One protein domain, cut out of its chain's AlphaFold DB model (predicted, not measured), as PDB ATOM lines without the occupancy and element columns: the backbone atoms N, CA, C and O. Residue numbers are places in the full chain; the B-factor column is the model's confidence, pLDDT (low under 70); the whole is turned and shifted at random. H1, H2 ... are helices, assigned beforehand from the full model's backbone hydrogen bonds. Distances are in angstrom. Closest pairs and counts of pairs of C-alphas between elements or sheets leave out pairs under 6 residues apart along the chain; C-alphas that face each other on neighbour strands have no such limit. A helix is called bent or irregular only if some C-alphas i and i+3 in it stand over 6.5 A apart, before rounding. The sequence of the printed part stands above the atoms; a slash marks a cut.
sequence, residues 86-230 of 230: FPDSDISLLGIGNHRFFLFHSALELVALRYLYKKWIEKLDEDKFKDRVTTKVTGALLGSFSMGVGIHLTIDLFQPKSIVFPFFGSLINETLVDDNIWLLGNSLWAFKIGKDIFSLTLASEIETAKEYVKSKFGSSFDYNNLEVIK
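This is residues 86 to 230 of the 230 residues of an uncharacterized protein of Ignavibacterium sp (UniProt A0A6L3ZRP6). Three long helices, H2, H3 and the first arm H4a of the bent helix H4, stand side by side in an up-and-down bundle, their centres at the corners of a triangle. At one end of this bundle lie the short helix H1 and the long link of residues 159 to 176; at the other end H4 turns sharply into its second arm H4b, which reaches away from the bundle before the tail with H5 folds back. The printed part has 145 residues with five named helices, H1 to H5 in order along the chain, and no named strand; the class is all helix. It is loose, with a radius of gyration of the C-alphas of 19.5 A, and only just elongated, spanning 59 by 37 by 21 A.

Begin with the longest helix, H4, residues 177 to 217, and find C-alpha 177 at (4.617, -20.701, 6.667). By its hydrogen bonds it was assigned as one helix, but it is bent: C-alphas 201 and 204 are 8.0 A apart, where a regular helix has about 5 A. Its arm H4a, residues 177 to 201, is 35.6 A long and ends at C-alpha 201, (31.898, -7.248, -11.900); its arm H4b, residues 204 to 217, is 19.9 A long. Next look at H3, residues 129 to 158, 44.4 A from first to last C-alpha. H2, residues 102 to 124, measures 32.7 A and is irregular, with C-alphas 105 and 108 standing 7.5 A apart. H1, residues 86 to 94, begins at C-alpha 86, (21.651, -5.364, 8.093), is 13.5 A long and is irregular, but only just: C-alphas 87 and 90 are 6.9 A apart. H5, residues 223 to 226, is 5.4 A long and ends at C-alpha 226, (28.545, -23.720, -16.683).

Start in the bundle, where H4a and H3 form a helical hairpin: they touch, with the C-alphas of Gly 143 and Gly 194 the closest at 4.1 A, and run opposite ways at a shallow tilt of 20 degrees. H2 and H3 form the other helical hairpin, also at a shallow tilt of 20 degrees, with the C-alphas of Leu 124 and Thr 135 the closest at 7.0 A. H2 touches H4a, closest at the C-alphas of Ser 106 and Asn 186, 6.5 A, and runs the same way at a shallow tilt of 16 degrees. Move to H1, which touches residues 104 to 109 of H2 alone, closest at the C-alphas of Pro 87 and His 105, 5.0 A, at a steep tilt of 58 degrees, opposite ways. H1 also touches H3, with residues 149 to 153 of H3 alone, and is about perpendicular to it at 77 degrees; the closest C-alphas are those of Phe 86 and Val 149, 6.5 A. The helix packing is part aligned, part crossed. H4a and H4b are about perpendicular, at 74 degrees, and H4b is apart from H1, H2 and H3. H4b and H5 are close but not clearly touching, with the C-alphas of Lys 210 and Tyr 223 the closest at 8.0 A. In H4a and H4b every O i to N i+4 pair is within hydrogen-bond range; in H3 it is 23 of 26, in H2 14 of 19, and in H1 2 of 5, beside 4 of 6 O i to N i+3 pairs, while H5 is too short for an O i to N i+4 pair.

Look for the two C-alphas farthest apart at Asn 173 and Ser 215, 59.9 A. The printed part has no cut and ends at residue 230, the chain's last residue. The link from H3 to H4 is long, 18 residues, and its residues 163 to 164 pair with residues 100 to 101, parallel. Residues 125 to 130, 203 to 209 and 215 to 220 stand free. The mean pLDDT of the printed part is 72.5; 62 residues are under 70, among them 90 to 106, 160 to 179 and 218 to 230.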
ATOM      1  N   PHE A  86      22.462  -6.465   8.603       85.44
ATOM      2  CA  PHE A  86      21.651  -5.364   8.093       85.44
ATOM      3  C   PHE A  86      20.141  -5.586   8.278       85.44
ATOM      4  O   PHE A  86      19.552  -4.655   8.817       85.44
ATOM      5  N   PRO A  87      19.566  -6.784   8.014       82.69
ATOM      6  CA  PRO A  87      18.147  -7.082   8.269       82.69
ATOM      7  C   PRO A  87      17.632  -6.695   9.650       82.69
ATOM      8  O   PRO A  87      16.539  -6.162   9.769       82.69
ATOM      9  N   ASP A  88      18.451  -6.885  10.688       77.62
ATOM     10  CA  ASP A  88      18.107  -6.547  12.076       77.62
ATOM     11  C   ASP A  88      18.314  -5.047  12.408       77.62
ATOM     12  O   ASP A  88      18.202  -4.626  13.564       77.62
ATOM     13  N   SER A  89      18.691  -4.206  11.439       75.44
ATOM     14  CA  SER A  89      18.952  -2.780  11.679       75.44
ATOM     15  C   SER A  89      17.682  -2.015  12.057       75.44
ATOM     16  O   SER A  89      17.753  -1.045  12.821       75.44
ATOM     17  N   ASP A  90      16.523  -2.494  11.609       67.06
ATOM     18  CA  ASP A  90      15.203  -1.970  11.936       67.06
ATOM     19  C   ASP A  90      14.865  -2.073  13.432       67.06
ATOM     20  O   ASP A  90      14.325  -1.118  13.990       67.06
ATOM     21  N   ILE A  91      15.282  -3.148  14.111       67.75
ATOM     22  CA  ILE A  91      15.148  -3.348  15.566       67.75
ATOM     23  C   ILE A  91      15.786  -2.168  16.309       67.75
ATOM     24  O   ILE A  91      15.201  -1.573  17.217       67.75
ATOM     25  N   SER A  92      16.993  -1.785  15.885       64.75
ATOM     26  CA  SER A  92      17.745  -0.690  16.503       64.75
ATOM     27  C   SER A  92      17.222   0.702  16.129       64.75
ATOM     28  O   SER A  92      17.272   1.614  16.953       64.75
ATOM     29  N   LEU A  93      16.715   0.870  14.902       62.53
ATOM     30  CA  LEU A  93      16.267   2.154  14.352       62.53
ATOM     31  C   LEU A  93      14.850   2.531  14.783       62.53
ATOM     32  O   LEU A  93      14.570   3.704  15.016       62.53
ATOM     33  N   LEU A  94      13.960   1.548  14.867       63.84
ATOM     34  CA  LEU A  94      12.542   1.759  15.141       63.84
ATOM     35  C   LEU A  94      12.177   1.458  16.602       63.84
ATOM     36  O   LEU A  94      11.033   1.675  16.995       63.84
ATOM     37  N   GLY A  95      13.129   0.983  17.418       59.75
ATOM     38  CA  GLY A  95      12.919   0.707  18.846       59.75
ATOM     39  C   GLY A  95      11.887  -0.392  19.116       59.75
ATOM     40  O   GLY A  95      11.398  -0.542  20.235       59.75
ATOM     41  N   ILE A  96      11.543  -1.152  18.082       58.50
ATOM     42  CA  ILE A  96      10.720  -2.346  18.160       58.50
ATOM     43  C   ILE A  96      11.593  -3.427  18.776       58.50
ATOM     44  O   ILE A  96      12.647  -3.716  18.236       58.50
ATOM     45  N   GLY A  97      11.203  -3.960  19.936       57.88
ATOM     46  CA  GLY A  97      11.977  -4.962  20.680       57.88
ATOM     47  C   GLY A  97      12.152  -6.290  19.924       57.88
ATOM     48  O   GLY A  97      12.656  -6.343  18.814       57.88
ATOM     49  N   ASN A  98      11.722  -7.416  20.492       56.50
ATOM     50  CA  ASN A  98      11.855  -8.730  19.827       56.50
ATOM     51  C   ASN A  98      10.879  -8.957  18.648       56.50
ATOM     52  O   ASN A  98      10.731 -10.089  18.188       56.50
ATOM     53  N   HIS A  99      10.195  -7.916  18.165       56.62
ATOM     54  CA  HIS A  99       9.210  -8.016  17.091       56.62
ATOM     55  C   HIS A  99       9.797  -7.458  15.798       56.62
ATOM     56  O   HIS A  99       9.924  -6.246  15.636       56.62
ATOM     57  N   ARG A 100      10.138  -8.357  14.875       61.28
ATOM     58  CA  ARG A 100      10.608  -8.011  13.533       61.28
ATOM     59  C   ARG A 100       9.409  -7.565  12.703       61.28
ATOM     60  O   ARG A 100       8.503  -8.357  12.434       61.28
ATOM     61  N   PHE A 101       9.357  -6.284  12.349       61.50
ATOM     62  CA  PHE A 101       8.295  -5.766  11.492       61.50
ATOM     63  C   PHE A 101       8.573  -6.187  10.049       61.50
ATOM     64  O   PHE A 101       9.594  -5.813   9.479       61.50
ATOM     65  N   PHE A 102       7.636  -6.906   9.425       64.50
ATOM     66  CA  PHE A 102       7.805  -7.507   8.089       64.50
ATOM     67  C   PHE A 102       8.309  -6.524   7.007       64.50
ATOM     68  O   PHE A 102       9.100  -6.879   6.130       64.50
ATOM     69  N   LEU A 103       7.852  -5.271   7.091       61.31
ATOM     70  CA  LEU A 103       8.142  -4.199   6.139       61.31
ATOM     71  C   LEU A 103       9.600  -3.737   6.208       61.31
ATOM     72  O   LEU A 103      10.172  -3.361   5.186       61.31
ATOM     73  N   PHE A 104      10.192  -3.768   7.397       64.31
ATOM     74  CA  PHE A 104      11.523  -3.231   7.642       64.31
ATOM     75  C   PHE A 104      12.576  -4.339   7.689       64.31
ATOM     76  O   PHE A 104      13.593  -4.189   7.022       64.31
ATOM     77  N   HIS A 105      12.254  -5.487   8.293       67.38
ATOM     78  CA  HIS A 105      13.153  -6.641   8.446       67.38
ATOM     79  C   HIS A 105      13.573  -7.297   7.118       67.38
ATOM     80  O   HIS A 105      14.474  -8.124   7.075       67.38
ATOM     81  N   SER A 106      12.894  -7.000   6.001       67.62
ATOM     82  CA  SER A 106      13.260  -7.595   4.703       67.62
ATOM     83  C   SER A 106      12.811  -6.813   3.463       67.62
ATOM     84  O   SER A 106      13.503  -6.832   2.447       67.62
ATOM     85  N   ALA A 107      11.680  -6.098   3.503       73.75
ATOM     86  CA  ALA A 107      11.142  -5.449   2.302       73.75
ATOM     87  C   ALA A 107      11.887  -4.152   1.940       73.75
ATOM     88  O   ALA A 107      12.332  -3.972   0.802       73.75
ATOM     89  N   LEU A 108      12.026  -3.238   2.904       76.25
ATOM     90  CA  LEU A 108      12.621  -1.916   2.683       76.25
ATOM     91  C   LEU A 108      14.094  -2.017   2.273       76.25
ATOM     92  O   LEU A 108      14.559  -1.281   1.400       76.25
ATOM     93  N   GLU A 109      14.807  -2.987   2.831       77.56
ATOM     94  CA  GLU A 109      16.205  -3.253   2.508       77.56
ATOM     95  C   GLU A 109      16.393  -3.722   1.076       77.56
ATOM     96  O   GLU A 109      17.281  -3.237   0.375       77.56
ATOM     97  N   LEU A 110      15.529  -4.616   0.596       83.81
ATOM     98  CA  LEU A 110      15.570  -5.055  -0.792       83.81
ATOM     99  C   LEU A 110      15.194  -3.942  -1.759       83.81
ATOM    100  O   LEU A 110      15.741  -3.888  -2.861       83.81
ATOM    101  N   VAL A 111      14.297  -3.033  -1.370       84.75
ATOM    102  CA  VAL A 111      14.004  -1.834  -2.165       84.75
ATOM    103  C   VAL A 111      15.248  -0.951  -2.263       84.75
ATOM    104  O   VAL A 111      15.607  -0.534  -3.368       84.75
ATOM    105  N   ALA A 112      15.948  -0.721  -1.148       84.06
ATOM    106  CA  ALA A 112      17.198   0.033  -1.131       84.06
ATOM    107  C   ALA A 112      18.296  -0.659  -1.960       84.06
ATOM    108  O   ALA A 112      18.908  -0.025  -2.821       84.06
ATOM    109  N   LEU A 113      18.493  -1.971  -1.787       86.88
ATOM    110  CA  LEU A 113      19.433  -2.776  -2.573       86.88
ATOM    111  C   LEU A 113      19.103  -2.737  -4.063       86.88
ATOM    112  O   LEU A 113      19.993  -2.543  -4.885       86.88
ATOM    113  N   ARG A 114      17.823  -2.852  -4.427       88.06
ATOM    114  CA  ARG A 114      17.364  -2.751  -5.817       88.06
ATOM    115  C   ARG A 114      17.631  -1.365  -6.396       88.06
ATOM    116  O   ARG A 114      18.003  -1.267  -7.564       88.06
ATOM    117  N   TYR A 115      17.438  -0.304  -5.615       89.50
ATOM    118  CA  TYR A 115      17.751   1.059  -6.036       89.50
ATOM    119  C   TYR A 115      19.256   1.243  -6.271       89.50
ATOM    120  O   TYR A 115      19.652   1.708  -7.339       89.50
ATOM    121  N   LEU A 116      20.094   0.815  -5.321       88.12
ATOM    122  CA  LEU A 116      21.553   0.875  -5.440       88.12
ATOM    123  C   LEU A 116      22.065   0.032  -6.610       88.12
ATOM    124  O   LEU A 116      22.926   0.488  -7.356       88.12
ATOM    125  N   TYR A 117      21.491  -1.155  -6.814       86.94
ATOM    126  CA  TYR A 117      21.785  -2.012  -7.958       86.94
ATOM    127  C   TYR A 117      21.489  -1.301  -9.280       86.94
ATOM    128  O   TYR A 117      22.371  -1.208 -10.127       86.94
ATOM    129  N   LYS A 118      20.293  -0.721  -9.442       88.19
ATOM    130  CA  LYS A 118      19.944   0.042 -10.652       88.19
ATOM    131  C   LYS A 118      20.883   1.224 -10.880       88.19
ATOM    132  O   LYS A 118      21.367   1.406 -11.988       88.19
ATOM    133  N   LYS A 119      21.191   1.986  -9.826       86.00
ATOM    134  CA  LYS A 119      22.130   3.116  -9.897       86.00
ATOM    135  C   LYS A 119      23.542   2.685 -10.275       86.00
ATOM    136  O   LYS A 119      24.248   3.424 -10.952       86.00
ATOM    137  N   TRP A 120      23.964   1.510  -9.825       86.50
ATOM    138  CA  TRP A 120      25.247   0.935 -10.201       86.50
ATOM    139  C   TRP A 120      25.256   0.479 -11.668       86.50
ATOM    140  O   TRP A 120      26.221   0.771 -12.366       86.50
ATOM    141  N   ILE A 121      24.169  -0.136 -12.156       82.88
ATOM    142  CA  ILE A 121      23.991  -0.475 -13.579       82.88
ATOM    143  C   ILE A 121      24.028   0.777 -14.464       82.88
ATOM    144  O   ILE A 121      24.758   0.793 -15.443       82.88
ATOM    145  N   GLU A 122      23.318   1.848 -14.098       82.94
ATOM    146  CA  GLU A 122      23.334   3.119 -14.845       82.94
ATOM    147  C   GLU A 122      24.751   3.702 -14.991       82.94
ATOM    148  O   GLU A 122      25.056   4.355 -15.981       82.94
ATOM    149  N   LYS A 123      25.637   3.444 -14.019       77.31
ATOM    150  CA  LYS A 123      27.034   3.897 -14.046       77.31
ATOM    151  C   LYS A 123      27.984   2.979 -14.813       77.31
ATOM    152  O   LYS A 123      29.120   3.377 -15.055       77.31
ATOM    153  N   LEU A 124      27.569   1.760 -15.161       73.19
ATOM    154  CA  LEU A 124      28.400   0.852 -15.955       73.19
ATOM    155  C   LEU A 124      28.550   1.322 -17.411       73.19
ATOM    156  O   LEU A 124      29.559   0.989 -18.026       73.19
ATOM    157  N   ASP A 125      27.605   2.116 -17.921       65.06
ATOM    158  CA  ASP A 125      27.615   2.655 -19.290       65.06
ATOM    159  C   ASP A 125      28.495   3.916 -19.460       65.06
ATOM    160  O   ASP A 125      28.709   4.380 -20.581       65.06
ATOM    161  N   GLU A 126      29.041   4.485 -18.378       60.75
ATOM    162  CA  GLU A 126      29.917   5.663 -18.450       60.75
ATOM    163  C   GLU A 126      31.389   5.250 -18.664       60.75
ATOM    164  O   GLU A 126      32.090   4.779 -17.770       60.75
ATOM    165  N   ASP A 127      31.869   5.432 -19.896       53.50
ATOM    166  CA  ASP A 127      33.091   4.831 -20.449       53.50
ATOM    167  C   ASP A 127      34.411   5.521 -20.018       53.50
ATOM    168  O   ASP A 127      35.242   5.924 -20.839       53.50
ATOM    169  N   LYS A 128      34.637   5.717 -18.710       60.69
ATOM    170  CA  LYS A 128      35.901   6.280 -18.191       60.69
ATOM    171  C   LYS A 128      36.690   5.249 -17.390       60.69
ATOM    172  O   LYS A 128      36.206   4.597 -16.473       60.69
ATOM    173  N   PHE A 129      37.989   5.155 -17.665       50.62
ATOM    174  CA  PHE A 129      38.899   4.200 -17.015       50.62
ATOM    175  C   PHE A 129      38.927   4.290 -15.471       50.62
ATOM    176  O   PHE A 129      39.013   3.261 -14.799       50.62
ATOM    177  N   LYS A 130      38.816   5.500 -14.893       56.06
ATOM    178  CA  LYS A 130      38.683   5.699 -13.430       56.06
ATOM    179  C   LYS A 130      37.386   5.107 -12.873       56.06
ATOM    180  O   LYS A 130      37.371   4.633 -11.735       56.06
ATOM    181  N   ASP A 131      36.338   5.078 -13.685       65.25
ATOM    182  CA  ASP A 131      35.053   4.514 -13.305       65.25
ATOM    183  C   ASP A 131      35.139   2.987 -13.303       65.25
ATOM    184  O   ASP A 131      34.585   2.355 -12.420       65.25
ATOM    185  N   ARG A 132      35.983   2.360 -14.131       70.75
ATOM    186  CA  ARG A 132      36.109   0.890 -14.169       70.75
ATOM    187  C   ARG A 132      36.616   0.253 -12.867       70.75
ATOM    188  O   ARG A 132      36.110  -0.796 -12.465       70.75
ATOM    189  N   VAL A 133      37.610   0.848 -12.198       74.81
ATOM    190  CA  VAL A 133      38.110   0.336 -10.900       74.81
ATOM    191  C   VAL A 133      37.088   0.601  -9.802       74.81
ATOM    192  O   VAL A 133      36.744  -0.317  -9.058       74.81
ATOM    193  N   THR A 134      36.573   1.828  -9.734       79.12
ATOM    194  CA  THR A 134      35.544   2.224  -8.767       79.12
ATOM    195  C   THR A 134      34.319   1.326  -8.889       79.12
ATOM    196  O   THR A 134      33.885   0.748  -7.902       79.12
ATOM    197  N   THR A 135      33.832   1.097 -10.104       82.50
ATOM    198  CA  THR A 135      32.681   0.244 -10.396       82.50
ATOM    199  C   THR A 135      32.933  -1.213 -10.023       82.50
ATOM    200  O   THR A 135      32.021  -1.846  -9.495       82.50
ATOM    201  N   LYS A 136      34.160  -1.737 -10.183       85.88
ATOM    202  CA  LYS A 136      34.517  -3.080  -9.688       85.88
ATOM    203  C   LYS A 136      34.542  -3.160  -8.162       85.88
ATOM    204  O   LYS A 136      34.045  -4.133  -7.604       85.88
ATOM    205  N   VAL A 137      35.093  -2.153  -7.483       86.25
ATOM    206  CA  VAL A 137      35.104  -2.094  -6.011       86.25
ATOM    207  C   VAL A 137      33.680  -1.962  -5.474       86.25
ATOM    208  O   VAL A 137      33.285  -2.726  -4.597       86.25
ATOM    209  N   THR A 138      32.882  -1.049  -6.030       87.38
ATOM    210  CA  THR A 138      31.469  -0.869  -5.682       87.38
ATOM    211  C   THR A 138      30.657  -2.122  -5.986       87.38
ATOM    212  O   THR A 138      29.833  -2.508  -5.167       87.38
ATOM    213  N   GLY A 139      30.917  -2.791  -7.110       89.50
ATOM    214  CA  GLY A 139      30.273  -4.050  -7.469       89.50
ATOM    215  C   GLY A 139      30.619  -5.171  -6.489       89.50
ATOM    216  O   GLY A 139      29.727  -5.799  -5.930       89.50
ATOM    217  N   ALA A 140      31.900  -5.371  -6.169       89.44
ATOM    218  CA  ALA A 140      32.310  -6.361  -5.172       89.44
ATOM    219  C   ALA A 140      31.701  -6.078  -3.790       89.44
ATOM    220  O   ALA A 140      31.247  -7.005  -3.115       89.44
ATOM    221  N   LEU A 141      31.643  -4.805  -3.393       90.56
ATOM    222  CA  LEU A 141      31.024  -4.375  -2.145       90.56
ATOM    223  C   LEU A 141      29.518  -4.665  -2.127       90.56
ATOM    224  O   LEU A 141      29.040  -5.349  -1.226       90.56
ATOM    225  N   LEU A 142      28.782  -4.157  -3.119       91.25
ATOM    226  CA  LEU A 142      27.324  -4.251  -3.202       91.25
ATOM    227  C   LEU A 142      26.863  -5.698  -3.411       91.25
ATOM    228  O   LEU A 142      25.888  -6.128  -2.797       91.25
ATOM    229  N   GLY A 143      27.590  -6.467  -4.225       92.06
ATOM    230  CA  GLY A 143      27.347  -7.891  -4.430       92.06
ATOM    231  C   GLY A 143      27.521  -8.681  -3.135       92.06
ATOM    232  O   GLY A 143      26.618  -9.415  -2.738       92.06
ATOM    233  N   SER A 144      28.627  -8.467  -2.415       92.38
ATOM    234  CA  SER A 144      28.885  -9.165  -1.145       92.38
ATOM    235  C   SER A 144      27.929  -8.740  -0.033       92.38
ATOM    236  O   SER A 144      27.489  -9.577   0.748       92.38
ATOM    237  N   PHE A 145      27.562  -7.457   0.017       92.94
ATOM    238  CA  PHE A 145      26.535  -6.956   0.926       92.94
ATOM    239  C   PHE A 145      25.188  -7.639   0.665       92.94
ATOM    240  O   PHE A 145      24.570  -8.151   1.595       92.94
ATOM    241  N   SER A 146      24.778  -7.730  -0.605       92.75
ATOM    242  CA  SER A 146      23.544  -8.422  -1.000       92.75
ATOM    243  C   SER A 146      23.575  -9.905  -0.610       92.75
ATOM    244  O   SER A 146      22.585 -10.422  -0.101       92.75
ATOM    245  N   MET A 147      24.718 -10.585  -0.758       94.12
ATOM    246  CA  MET A 147      24.879 -11.959  -0.258       94.12
ATOM    247  C   MET A 147      24.736 -12.046   1.262       94.12
ATOM    248  O   MET A 147      24.121 -12.985   1.751       94.12
ATOM    249  N   GLY A 148      25.288 -11.085   2.007       90.31
ATOM    250  CA  GLY A 148      25.177 -11.036   3.467       90.31
ATOM    251  C   GLY A 148      23.721 -10.954   3.919       90.31
ATOM    252  O   GLY A 148      23.297 -11.762   4.743       90.31
ATOM    253  N   VAL A 149      22.952 -10.052   3.300       90.12
ATOM    254  CA  VAL A 149      21.501  -9.922   3.515       90.12
ATOM    255  C   VAL A 149      20.784 -11.231   3.174       90.12
ATOM    256  O   VAL A 149      20.025 -11.751   3.986       90.12
ATOM    257  N   GLY A 150      21.071 -11.822   2.009       89.12
ATOM    258  CA  GLY A 150      20.473 -13.093   1.593       89.12
ATOM    259  C   GLY A 150      20.756 -14.241   2.568       89.12
ATOM    260  O   GLY A 150      19.848 -15.003   2.895       89.12
ATOM    261  N   ILE A 151      21.987 -14.349   3.084       90.31
ATOM    262  CA  ILE A 151      22.362 -15.365   4.080       90.31
ATOM    263  C   ILE A 151      21.598 -15.146   5.385       90.31
ATOM    264  O   ILE A 151      21.046 -16.110   5.910       90.31
ATOM    265  N   HIS A 152      21.546 -13.915   5.900       87.75
ATOM    266  CA  HIS A 152      20.827 -13.617   7.140       87.75
ATOM    267  C   HIS A 152      19.350 -13.987   7.028       87.75
ATOM    268  O   HIS A 152      18.851 -14.772   7.832       87.75
ATOM    269  N   LEU A 153      18.678 -13.501   5.981       87.00
ATOM    270  CA  LEU A 153      17.274 -13.819   5.737       87.00
ATOM    271  C   LEU A 153      17.070 -15.328   5.574       87.00
ATOM    272  O   LEU A 153      16.099 -15.859   6.086       87.00
ATOM    273  N   THR A 154      18.004 -16.039   4.930       87.56
ATOM    274  CA  THR A 154      17.955 -17.508   4.806       87.56
ATOM    275  C   THR A 154      18.046 -18.212   6.159       87.56
ATOM    276  O   THR A 154      17.325 -19.176   6.392       87.56
ATOM    277  N   ILE A 155      18.925 -17.751   7.052       84.88
ATOM    278  CA  ILE A 155      19.044 -18.295   8.412       84.88
ATOM    279  C   ILE A 155      17.741 -18.077   9.184       84.88
ATOM    280  O   ILE A 155      17.304 -18.983   9.893       84.88
ATOM    281  N   ASP A 156      17.102 -16.922   9.002       80.00
ATOM    282  CA  ASP A 156      15.841 -16.596   9.664       80.00
ATOM    283  C   ASP A 156      14.693 -17.553   9.301       80.00
ATOM    284  O   ASP A 156      13.860 -17.816  10.161       80.00
ATOM    285  N   LEU A 157      14.679 -18.173   8.109       77.00
ATOM    286  CA  LEU A 157      13.684 -19.218   7.773       77.00
ATOM    287  C   LEU A 157      13.754 -20.415   8.729       77.00
ATOM    288  O   LEU A 157      12.754 -21.087   8.976       77.00
ATOM    289  N   PHE A 158      14.957 -20.734   9.207       79.12
ATOM    290  CA  PHE A 158      15.209 -21.900  10.052       79.12
ATOM    291  C   PHE A 158      15.257 -21.543  11.542       79.12
ATOM    292  O   PHE A 158      15.367 -22.437  12.383       79.12
ATOM    293  N   GLN A 159      15.171 -20.254  11.883       73.38
ATOM    294  CA  GLN A 159      15.114 -19.765  13.254       73.38
ATOM    295  C   GLN A 159      13.725 -19.182  13.525       73.38
ATOM    296  O   GLN A 159      13.502 -18.011  13.229       73.38
ATOM    297  N   PRO A 160      12.789 -19.962  14.103       57.53
ATOM    298  CA  PRO A 160      11.418 -19.515  14.310       57.53
ATOM    299  C   PRO A 160      11.392 -18.316  15.266       57.53
ATOM    300  O   PRO A 160      11.476 -18.457  16.486       57.53
ATOM    301  N   LYS A 161      11.287 -17.120  14.693       58.97
ATOM    302  CA  LYS A 161      11.009 -15.862  15.380       58.97
ATOM    303  C   LYS A 161       9.795 -15.263  14.683       58.97
ATOM    304  O   LYS A 161       9.815 -15.130  13.465       58.97
ATOM    305  N   SER A 162       8.740 -14.941  15.432       55.50
ATOM    306  CA  SER A 162       7.499 -14.429  14.838       55.50
ATOM    307  C   SER A 162       7.760 -13.097  14.136       55.50
ATOM    308  O   SER A 162       8.198 -12.140  14.789       55.50
ATOM    309  N   ILE A 163       7.463 -13.017  12.844       56.97
ATOM    310  CA  ILE A 163       7.381 -11.741  12.142       56.97
ATOM    311  C   ILE A 163       5.956 -11.221  12.323       56.97
ATOM    312  O   ILE A 163       4.987 -11.974  12.338       56.97
ATOM    313  N   VAL A 164       5.818  -9.916  12.553       58.06
ATOM    314  CA  VAL A 164       4.501  -9.298  12.747       58.06
ATOM    315  C   VAL A 164       4.090  -8.605  11.452       58.06
ATOM    316  O   VAL A 164       4.713  -7.621  11.036       58.06
ATOM    317  N   PHE A 165       3.029  -9.104  10.817       55.91
ATOM    318  CA  PHE A 165       2.369  -8.442   9.696       55.91
ATOM    319  C   PHE A 165       1.358  -7.396  10.212       55.91
ATOM    320  O   PHE A 165       0.499  -7.717  11.030       55.91
ATOM    321  N   PRO A 166       1.421  -6.133   9.747       52.19
ATOM    322  CA  PRO A 166       0.545  -5.070  10.251       52.19
ATOM    323  C   PRO A 166      -0.857  -5.017   9.612       52.19
ATOM    324  O   PRO A 166      -1.724  -4.334  10.149       52.19
ATOM    325  N   PHE A 167      -1.099  -5.694   8.480       55.06
ATOM    326  CA  PHE A 167      -2.354  -5.559   7.710       55.06
ATOM    327  C   PHE A 167      -3.144  -6.860   7.529       55.06
ATOM    328  O   PHE A 167      -4.342  -6.819   7.262       55.06
ATOM    329  N   PHE A 168      -2.494  -8.005   7.712       52.50
ATOM    330  CA  PHE A 168      -3.096  -9.335   7.708       52.50
ATOM    331  C   PHE A 168      -2.428 -10.097   8.857       52.50
ATOM    332  O   PHE A 168      -1.285  -9.792   9.179       52.50
ATOM    333  N   GLY A 169      -3.114 -11.037   9.509       54.59
ATOM    334  CA  GLY A 169      -2.425 -12.008  10.368       54.59
ATOM    335  C   GLY A 169      -1.556 -12.946   9.521       54.59
ATOM    336  O   GLY A 169      -1.175 -12.602   8.402       54.59
ATOM    337  N   SER A 170      -1.307 -14.164  10.000       52.53
ATOM    338  CA  SER A 170      -0.754 -15.178   9.103       52.53
ATOM    339  C   SER A 170      -1.760 -15.524   7.989       52.53
ATOM    340  O   SER A 170      -2.958 -15.650   8.259       52.53
ATOM    341  N   LEU A 171      -1.294 -15.707   6.747       49.16
ATOM    342  CA  LEU A 171      -2.085 -16.215   5.606       49.16
ATOM    343  C   LEU A 171      -2.787 -17.549   5.923       49.16
ATOM    344  O   LEU A 171      -3.813 -17.866   5.320       49.16
ATOM    345  N   ILE A 172      -2.250 -18.317   6.874       48.66
ATOM    346  CA  ILE A 172      -2.880 -19.497   7.463       48.66
ATOM    347  C   ILE A 172      -2.797 -19.314   8.980       48.66
ATOM    348  O   ILE A 172      -1.697 -19.343   9.522       48.66
ATOM    349  N   ASN A 173      -3.936 -19.131   9.660       44.72
ATOM    350  CA  ASN A 173      -4.006 -18.872  11.108       44.72
ATOM    351  C   ASN A 173      -2.906 -19.602  11.902       44.72
ATOM    352  O   ASN A 173      -2.861 -20.830  11.916       44.72
ATOM    353  N   GLU A 174      -2.047 -18.820  12.564       51.59
ATOM    354  CA  GLU A 174      -1.005 -19.278  13.499       51.59
ATOM    355  C   GLU A 174       0.169 -20.087  12.905       51.59
ATOM    356  O   GLU A 174       0.997 -20.598  13.659       51.59
ATOM    357  N   THR A 175       0.318 -20.174  11.578       51.31
ATOM    358  CA  THR A 175       1.446 -20.901  10.959       51.31
ATOM    359  C   THR A 175       2.523 -19.971  10.416       51.31
ATOM    360  O   THR A 175       2.256 -19.171   9.538       51.31
ATOM    361  N   LEU A 176       3.782 -20.184  10.818       60.69
ATOM    362  CA  LEU A 176       5.001 -19.499  10.331       60.69
ATOM    363  C   LEU A 176       5.294 -19.674   8.817       60.69
ATOM    364  O   LEU A 176       6.377 -19.348   8.337       60.69
ATOM    365  N   VAL A 177       4.385 -20.289   8.059       66.12
ATOM    366  CA  VAL A 177       4.617 -20.701   6.667       66.12
ATOM    367  C   VAL A 177       4.724 -19.488   5.749       66.12
ATOM    368  O   VAL A 177       5.555 -19.468   4.846       66.12
ATOM    369  N   ASP A 178       3.913 -18.470   5.982       67.00
ATOM    370  CA  ASP A 178       3.908 -17.245   5.199       67.00
ATOM    371  C   ASP A 178       5.080 -16.322   5.519       67.00
ATOM    372  O   ASP A 178       5.701 -15.810   4.587       67.00
ATOM    373  N   ASP A 179       5.453 -16.209   6.794       69.44
ATOM    374  CA  ASP A 179       6.710 -15.592   7.234       69.44
ATOM    375  C   ASP A 179       7.908 -16.221   6.508       69.44
ATOM    376  O   ASP A 179       8.745 -15.525   5.924       69.44
ATOM    377  N   ASN A 180       7.958 -17.555   6.467       75.56
ATOM    378  CA  ASN A 180       9.042 -18.295   5.829       75.56
ATOM    379  C   ASN A 180       9.053 -18.129   4.307       75.56
ATOM    380  O   ASN A 180      10.123 -17.966   3.724       75.56
ATOM    381  N   ILE A 181       7.891 -18.154   3.646       79.88
ATOM    382  CA  ILE A 181       7.793 -17.910   2.198       79.88
ATOM    383  C   ILE A 181       8.223 -16.477   1.870       79.88
ATOM    384  O   ILE A 181       8.940 -16.258   0.892       79.88
ATOM    385  N   TRP A 182       7.816 -15.509   2.690       78.31
ATOM    386  CA  TRP A 182       8.182 -14.108   2.531       78.31
ATOM    387  C   TRP A 182       9.694 -13.902   2.670       78.31
ATOM    388  O   TRP A 182      10.336 -13.348   1.771       78.31
ATOM    389  N   LEU A 183      10.287 -14.407   3.755       80.25
ATOM    390  CA  LEU A 183      11.730 -14.357   3.971       80.25
ATOM    391  C   LEU A 183      12.501 -15.108   2.879       80.25
ATOM    392  O   LEU A 183      13.537 -14.620   2.433       80.25
ATOM    393  N   LEU A 184      11.990 -16.254   2.411       86.06
ATOM    394  CA  LEU A 184      12.594 -17.022   1.321       86.06
ATOM    395  C   LEU A 184      12.590 -16.232   0.013       86.06
ATOM    396  O   LEU A 184      13.604 -16.155  -0.673       86.06
ATOM    397  N   GLY A 185      11.457 -15.628  -0.348       86.62
ATOM    398  CA  GLY A 185      11.362 -14.801  -1.549       86.62
ATOM    399  C   GLY A 185      12.356 -13.640  -1.505       86.62
ATOM    400  O   GLY A 185      13.056 -13.368  -2.483       86.62
ATOM    401  N   ASN A 186      12.476 -13.013  -0.337       87.06
ATOM    402  CA  ASN A 186      13.386 -11.901  -0.118       87.06
ATOM    403  C   ASN A 186      14.864 -12.326  -0.116       87.06
ATOM    404  O   ASN A 186      15.697 -11.659  -0.737       87.06
ATOM    405  N   SER A 187      15.200 -13.467   0.487       88.25
ATOM    406  CA  SER A 187      16.563 -14.004   0.465       88.25
ATOM    407  C   SER A 187      16.997 -14.385  -0.952       88.25
ATOM    408  O   SER A 187      18.079 -13.996  -1.394       88.25
ATOM    409  N   LEU A 188      16.123 -15.053  -1.711       92.31
ATOM    410  CA  LEU A 188      16.363 -15.396  -3.113       92.31
ATOM    411  C   LEU A 188      16.553 -14.146  -3.976       92.31
ATOM    412  O   LEU A 188      17.418 -14.128  -4.855       92.31
ATOM    413  N   TRP A 189      15.795 -13.080  -3.714       91.25
ATOM    414  CA  TRP A 189      15.965 -11.815  -4.425       91.25
ATOM    415  C   TRP A 189      17.308 -11.140  -4.107       91.25
ATOM    416  O   TRP A 189      17.993 -10.685  -5.026       91.25
ATOM    417  N   ALA A 190      17.733 -11.130  -2.840       90.06
ATOM    418  CA  ALA A 190      19.059 -10.649  -2.446       90.06
ATOM    419  C   ALA A 190      20.185 -11.456  -3.117       90.06
ATOM    420  O   ALA A 190      21.120 -10.873  -3.672       90.06
ATOM    421  N   PHE A 191      20.064 -12.788  -3.149       92.06
ATOM    422  CA  PHE A 191      21.015 -13.653  -3.848       92.06
ATOM    423  C   PHE A 191      21.047 -13.398  -5.351       92.06
ATOM    424  O   PHE A 191      22.128 -13.381  -5.938       92.06
ATOM    425  N   LYS A 192      19.893 -13.150  -5.977       92.19
ATOM    426  CA  LYS A 192      19.830 -12.781  -7.393       92.19
ATOM    427  C   LYS A 192      20.606 -11.490  -7.665       92.19
ATOM    428  O   LYS A 192      21.443 -11.485  -8.563       92.19
ATOM    429  N   ILE A 193      20.378 -10.434  -6.877       88.38
ATOM    430  CA  ILE A 193      21.119  -9.165  -7.003       88.38
ATOM    431  C   ILE A 193      22.624  -9.410  -6.828       88.38
ATOM    432  O   ILE A 193      23.419  -8.966  -7.655       88.38
ATOM    433  N   GLY A 194      23.019 -10.151  -5.786       89.06
ATOM    434  CA  GLY A 194      24.419 -10.493  -5.533       89.06
ATOM    435  C   GLY A 194      25.065 -11.231  -6.708       89.06
ATOM    436  O   GLY A 194      26.128 -10.828  -7.183       89.06
ATOM    437  N   LYS A 195      24.390 -12.265  -7.226       91.00
ATOM    438  CA  LYS A 195      24.811 -13.028  -8.408       91.00
ATOM    439  C   LYS A 195      25.008 -12.115  -9.614       91.00
ATOM    440  O   LYS A 195      26.077 -12.153 -10.215       91.00
ATOM    441  N   ASP A 196      24.007 -11.309  -9.957       86.44
ATOM    442  CA  ASP A 196      24.040 -10.448 -11.144       86.44
ATOM    443  C   ASP A 196      25.198  -9.443 -11.062       86.44
ATOM    444  O   ASP A 196      25.978  -9.305 -12.007       86.44
ATOM    445  N   ILE A 197      25.391  -8.814  -9.897       86.94
ATOM    446  CA  ILE A 197      26.499  -7.883  -9.670       86.94
ATOM    447  C   ILE A 197      27.850  -8.587  -9.790       86.94
ATOM    448  O   ILE A 197      28.750  -8.046 -10.435       86.94
ATOM    449  N   PHE A 198      28.028  -9.773  -9.202       86.94
ATOM    450  CA  PHE A 198      29.293 -10.500  -9.320       86.94
ATOM    451  C   PHE A 198      29.574 -10.947 -10.747       86.94
ATOM    452  O   PHE A 198      30.702 -10.781 -11.210       86.94
ATOM    453  N   SER A 199      28.565 -11.462 -11.454       83.00
ATOM    454  CA  SER A 199      28.695 -11.845 -12.859       83.00
ATOM    455  C   SER A 199      29.160 -10.664 -13.706       83.00
ATOM    456  O   SER A 199      30.096 -10.818 -14.479       83.00
ATOM    457  N   LEU A 200      28.589  -9.475 -13.504       82.00
ATOM    458  CA  LEU A 200      28.985  -8.260 -14.222       82.00
ATOM    459  C   LEU A 200      30.357  -7.723 -13.778       82.00
ATOM    460  O   LEU A 200      31.177  -7.319 -14.599       82.00
ATOM    461  N   THR A 201      30.644  -7.759 -12.478       82.31
ATOM    462  CA  THR A 201      31.898  -7.248 -11.900       82.31
ATOM    463  C   THR A 201      33.111  -8.091 -12.302       82.31
ATOM    464  O   THR A 201      34.200  -7.547 -12.515       82.31
ATOM    465  N   LEU A 202      32.932  -9.412 -12.399       79.38
ATOM    466  CA  LEU A 202      33.995 -10.397 -12.619       79.38
ATOM    467  C   LEU A 202      33.977 -11.022 -14.025       79.38
ATOM    468  O   LEU A 202      34.796 -11.898 -14.290       79.38
ATOM    469  N   ALA A 203      33.085 -10.589 -14.927       76.25
ATOM    470  CA  ALA A 203      32.911 -11.168 -16.268       76.25
ATOM    471  C   ALA A 203      34.242 -11.361 -17.019       76.25
ATOM    472  O   ALA A 203      34.575 -12.471 -17.432       76.25
ATOM    473  N   SER A 204      35.045 -10.296 -17.111       71.31
ATOM    474  CA  SER A 204      36.345 -10.306 -17.796       71.31
ATOM    475  C   SER A 204      37.344 -11.297 -17.189       71.31
ATOM    476  O   SER A 204      38.140 -11.919 -17.891       71.31
ATOM    477  N   GLU A 205      37.321 -11.451 -15.868       70.81
ATOM    478  CA  GLU A 205      38.190 -12.367 -15.142       70.81
ATOM    479  C   GLU A 205      37.731 -13.821 -15.315       70.81
ATOM    480  O   GLU A 205      38.576 -14.706 -15.425       70.81
ATOM    481  N   ILE A 206      36.418 -14.067 -15.405       69.12
ATOM    482  CA  ILE A 206      35.856 -15.391 -15.701       69.12
ATOM    483  C   ILE A 206      36.264 -15.840 -17.105       69.12
ATOM    484  O   ILE A 206      36.699 -16.977 -17.274       69.12
ATOM    485  N   GLU A 207      36.171 -14.966 -18.106       71.12
ATOM    486  CA  GLU A 207      36.626 -15.268 -19.470       71.12
ATOM    487  C   GLU A 207      38.127 -15.563 -19.504       71.12
ATOM    488  O   GLU A 207      38.535 -16.618 -19.987       71.12
ATOM    489  N   THR A 208      38.938 -14.710 -18.869       69.25
ATOM    490  CA  THR A 208      40.391 -14.921 -18.754       69.25
ATOM    491  C   THR A 208      40.716 -16.255 -18.067       69.25
ATOM    492  O   THR A 208      41.629 -16.975 -18.475       69.25
ATOM    493  N   ALA A 209      39.969 -16.624 -17.022       65.38
ATOM    494  CA  ALA A 209      40.146 -17.891 -16.321       65.38
ATOM    495  C   ALA A 209      39.761 -19.094 -17.200       65.38
ATOM    496  O   ALA A 209      40.486 -20.091 -17.221       65.38
ATOM    497  N   LYS A 210      38.662 -18.998 -17.962       71.94
ATOM    498  CA  LYS A 210      38.253 -20.021 -18.938       71.94
ATOM    499  C   LYS A 210      39.318 -20.205 -20.019       71.94
ATOM    500  O   LYS A 210      39.706 -21.334 -20.305       71.94
ATOM    501  N   GLU A 211      39.850 -19.117 -20.569       73.00
ATOM    502  CA  GLU A 211      40.936 -19.161 -21.553       73.00
ATOM    503  C   GLU A 211      42.213 -19.786 -20.985       73.00
ATOM    504  O   GLU A 211      42.822 -20.643 -21.631       73.00
ATOM    505  N   TYR A 212      42.596 -19.418 -19.758       67.38
ATOM    506  CA  TYR A 212      43.749 -20.005 -19.081       67.38
ATOM    507  C   TYR A 212      43.594 -21.520 -18.922       67.38
ATOM    508  O   TYR A 212      44.492 -22.273 -19.307       67.38
ATOM    509  N   VAL A 213      42.453 -21.979 -18.404       68.19
ATOM    510  CA  VAL A 213      42.196 -23.409 -18.196       68.19
ATOM    511  C   VAL A 213      42.156 -24.144 -19.543       68.19
ATOM    512  O   VAL A 213      42.844 -25.153 -19.686       68.19
ATOM    513  N   LYS A 214      41.503 -23.593 -20.575       75.44
ATOM    514  CA  LYS A 214      41.531 -24.145 -21.942       75.44
ATOM    515  C   LYS A 214      42.956 -24.262 -22.491       75.44
ATOM    516  O   LYS A 214      43.305 -25.272 -23.098       75.44
ATOM    517  N   SER A 215      43.806 -23.264 -22.242       71.81
ATOM    518  CA  SER A 215      45.204 -23.263 -22.696       71.81
ATOM    519  C   SER A 215      46.092 -24.286 -21.975       71.81
ATOM    520  O   SER A 215      47.102 -24.714 -22.531       71.81
ATOM    521  N   LYS A 216      45.744 -24.662 -20.737       71.94
ATOM    522  CA  LYS A 216      46.549 -25.547 -19.879       71.94
ATOM    523  C   LYS A 216      46.081 -26.993 -19.872       71.94
ATOM    524  O   LYS A 216      46.918 -27.882 -19.767       71.94
ATOM    525  N   PHE A 217      44.777 -27.212 -19.980       76.69
ATOM    526  CA  PHE A 217      44.152 -28.523 -19.822       76.69
ATOM    527  C   PHE A 217      43.481 -29.031 -21.109       76.69
ATOM    528  O   PHE A 217      42.971 -30.146 -21.124       76.69
ATOM    529  N   GLY A 218      43.526 -28.259 -22.202       66.62
ATOM    530  CA  GLY A 218      42.976 -28.648 -23.501       66.62
ATOM    531  C   GLY A 218      41.444 -28.582 -23.575       66.62
ATOM    532  O   GLY A 218      40.757 -28.253 -22.611       66.62
ATOM    533  N   SER A 219      40.898 -28.888 -24.756       59.50
ATOM    534  CA  SER A 219      39.465 -28.785 -25.096       59.50
ATOM    535  C   SER A 219      38.551 -29.778 -24.367       59.50
ATOM    536  O   SER A 219      37.342 -29.730 -24.560       59.50
ATOM    537  N   SER A 220      39.105 -30.703 -23.582       54.53
ATOM    538  CA  SER A 220      38.358 -31.761 -22.888       54.53
ATOM    539  C   SER A 220      37.584 -31.273 -21.659       54.53
ATOM    540  O   SER A 220      36.825 -32.042 -21.080       54.53
ATOM    541  N   PHE A 221      37.764 -30.013 -21.252       52.41
ATOM    542  CA  PHE A 221      36.956 -29.380 -20.210       52.41
ATOM    543  C   PHE A 221      35.757 -28.676 -20.862       52.41
ATOM    544  O   PHE A 221      35.900 -27.604 -21.451       52.41
ATOM    545  N   ASP A 222      34.582 -29.307 -20.807       54.69
ATOM    546  CA  ASP A 222      33.355 -28.764 -21.394       54.69
ATOM    547  C   ASP A 222      32.756 -27.665 -20.501       54.69
ATOM    548  O   ASP A 222      32.170 -27.926 -19.448       54.69
ATOM    549  N   TYR A 223      32.919 -26.412 -20.925       53.16
ATOM    550  CA  TYR A 223      32.372 -25.239 -20.239       53.16
ATOM    551  C   TYR A 223      30.869 -25.044 -20.459       53.16
ATOM    552  O   TYR A 223      30.292 -24.177 -19.801       53.16
ATOM    553  N   ASN A 224      30.227 -25.819 -21.340       50.25
ATOM    554  CA  ASN A 224      28.788 -25.700 -21.590       50.25
ATOM    555  C   ASN A 224      27.944 -26.192 -20.401       50.25
ATOM    556  O   ASN A 224      26.788 -25.815 -20.271       50.25
ATOM    557  N   ASN A 225      28.538 -26.926 -19.451       47.94
ATOM    558  CA  ASN A 225      27.896 -27.245 -18.168       47.94
ATOM    559  C   ASN A 225      27.925 -26.086 -17.147       47.94
ATOM    560  O   ASN A 225      27.414 -26.230 -16.039       47.94
ATOM    561  N   LEU A 226      28.528 -24.944 -17.494       45.34
ATOM    562  CA  LEU A 226      28.545 -23.720 -16.683       45.34
ATOM    563  C   LEU A 226      27.683 -22.613 -17.305       45.34
ATOM    564  O   LEU A 226      27.921 -21.434 -17.022       45.34
ATOM    565  N   GLU A 227      26.714 -22.956 -18.164       39.16
ATOM    566  CA  GLU A 227      25.733 -21.987 -18.646       39.16
ATOM    567  C   GLU A 227      24.986 -21.371 -17.460       39.16
ATOM    568  O   GLU A 227      24.117 -21.956 -16.813       39.16
ATOM    569  N   VAL A 228      25.401 -20.143 -17.169       42.66
ATOM    570  CA  VAL A 228      24.694 -19.182 -16.346       42.66
ATOM    571  C   VAL A 228      23.306 -19.037 -16.953       42.66
ATOM    572  O   VAL A 228      23.167 -18.583 -18.087       42.66
ATOM    573  N   ILE A 229      22.310 -19.442 -16.169       39.53
ATOM    574  CA  ILE A 229      20.889 -19.156 -16.360       39.53
ATOM    575  C   ILE A 229      20.762 -17.688 -16.800       39.53
ATOM    576  O   ILE A 229      21.055 -16.784 -16.007       39.53
ATOM    577  N   LYS A 230      20.417 -17.480 -18.078       35.56
ATOM    578  CA  LYS A 230      20.008 -16.180 -18.625       35.56
ATOM    579  C   LYS A 230      18.693 -15.739 -17.996       35.56
ATOM    580  O   LYS A 230      17.825 -16.614 -17.782       35.56
TER     581      LYS A 230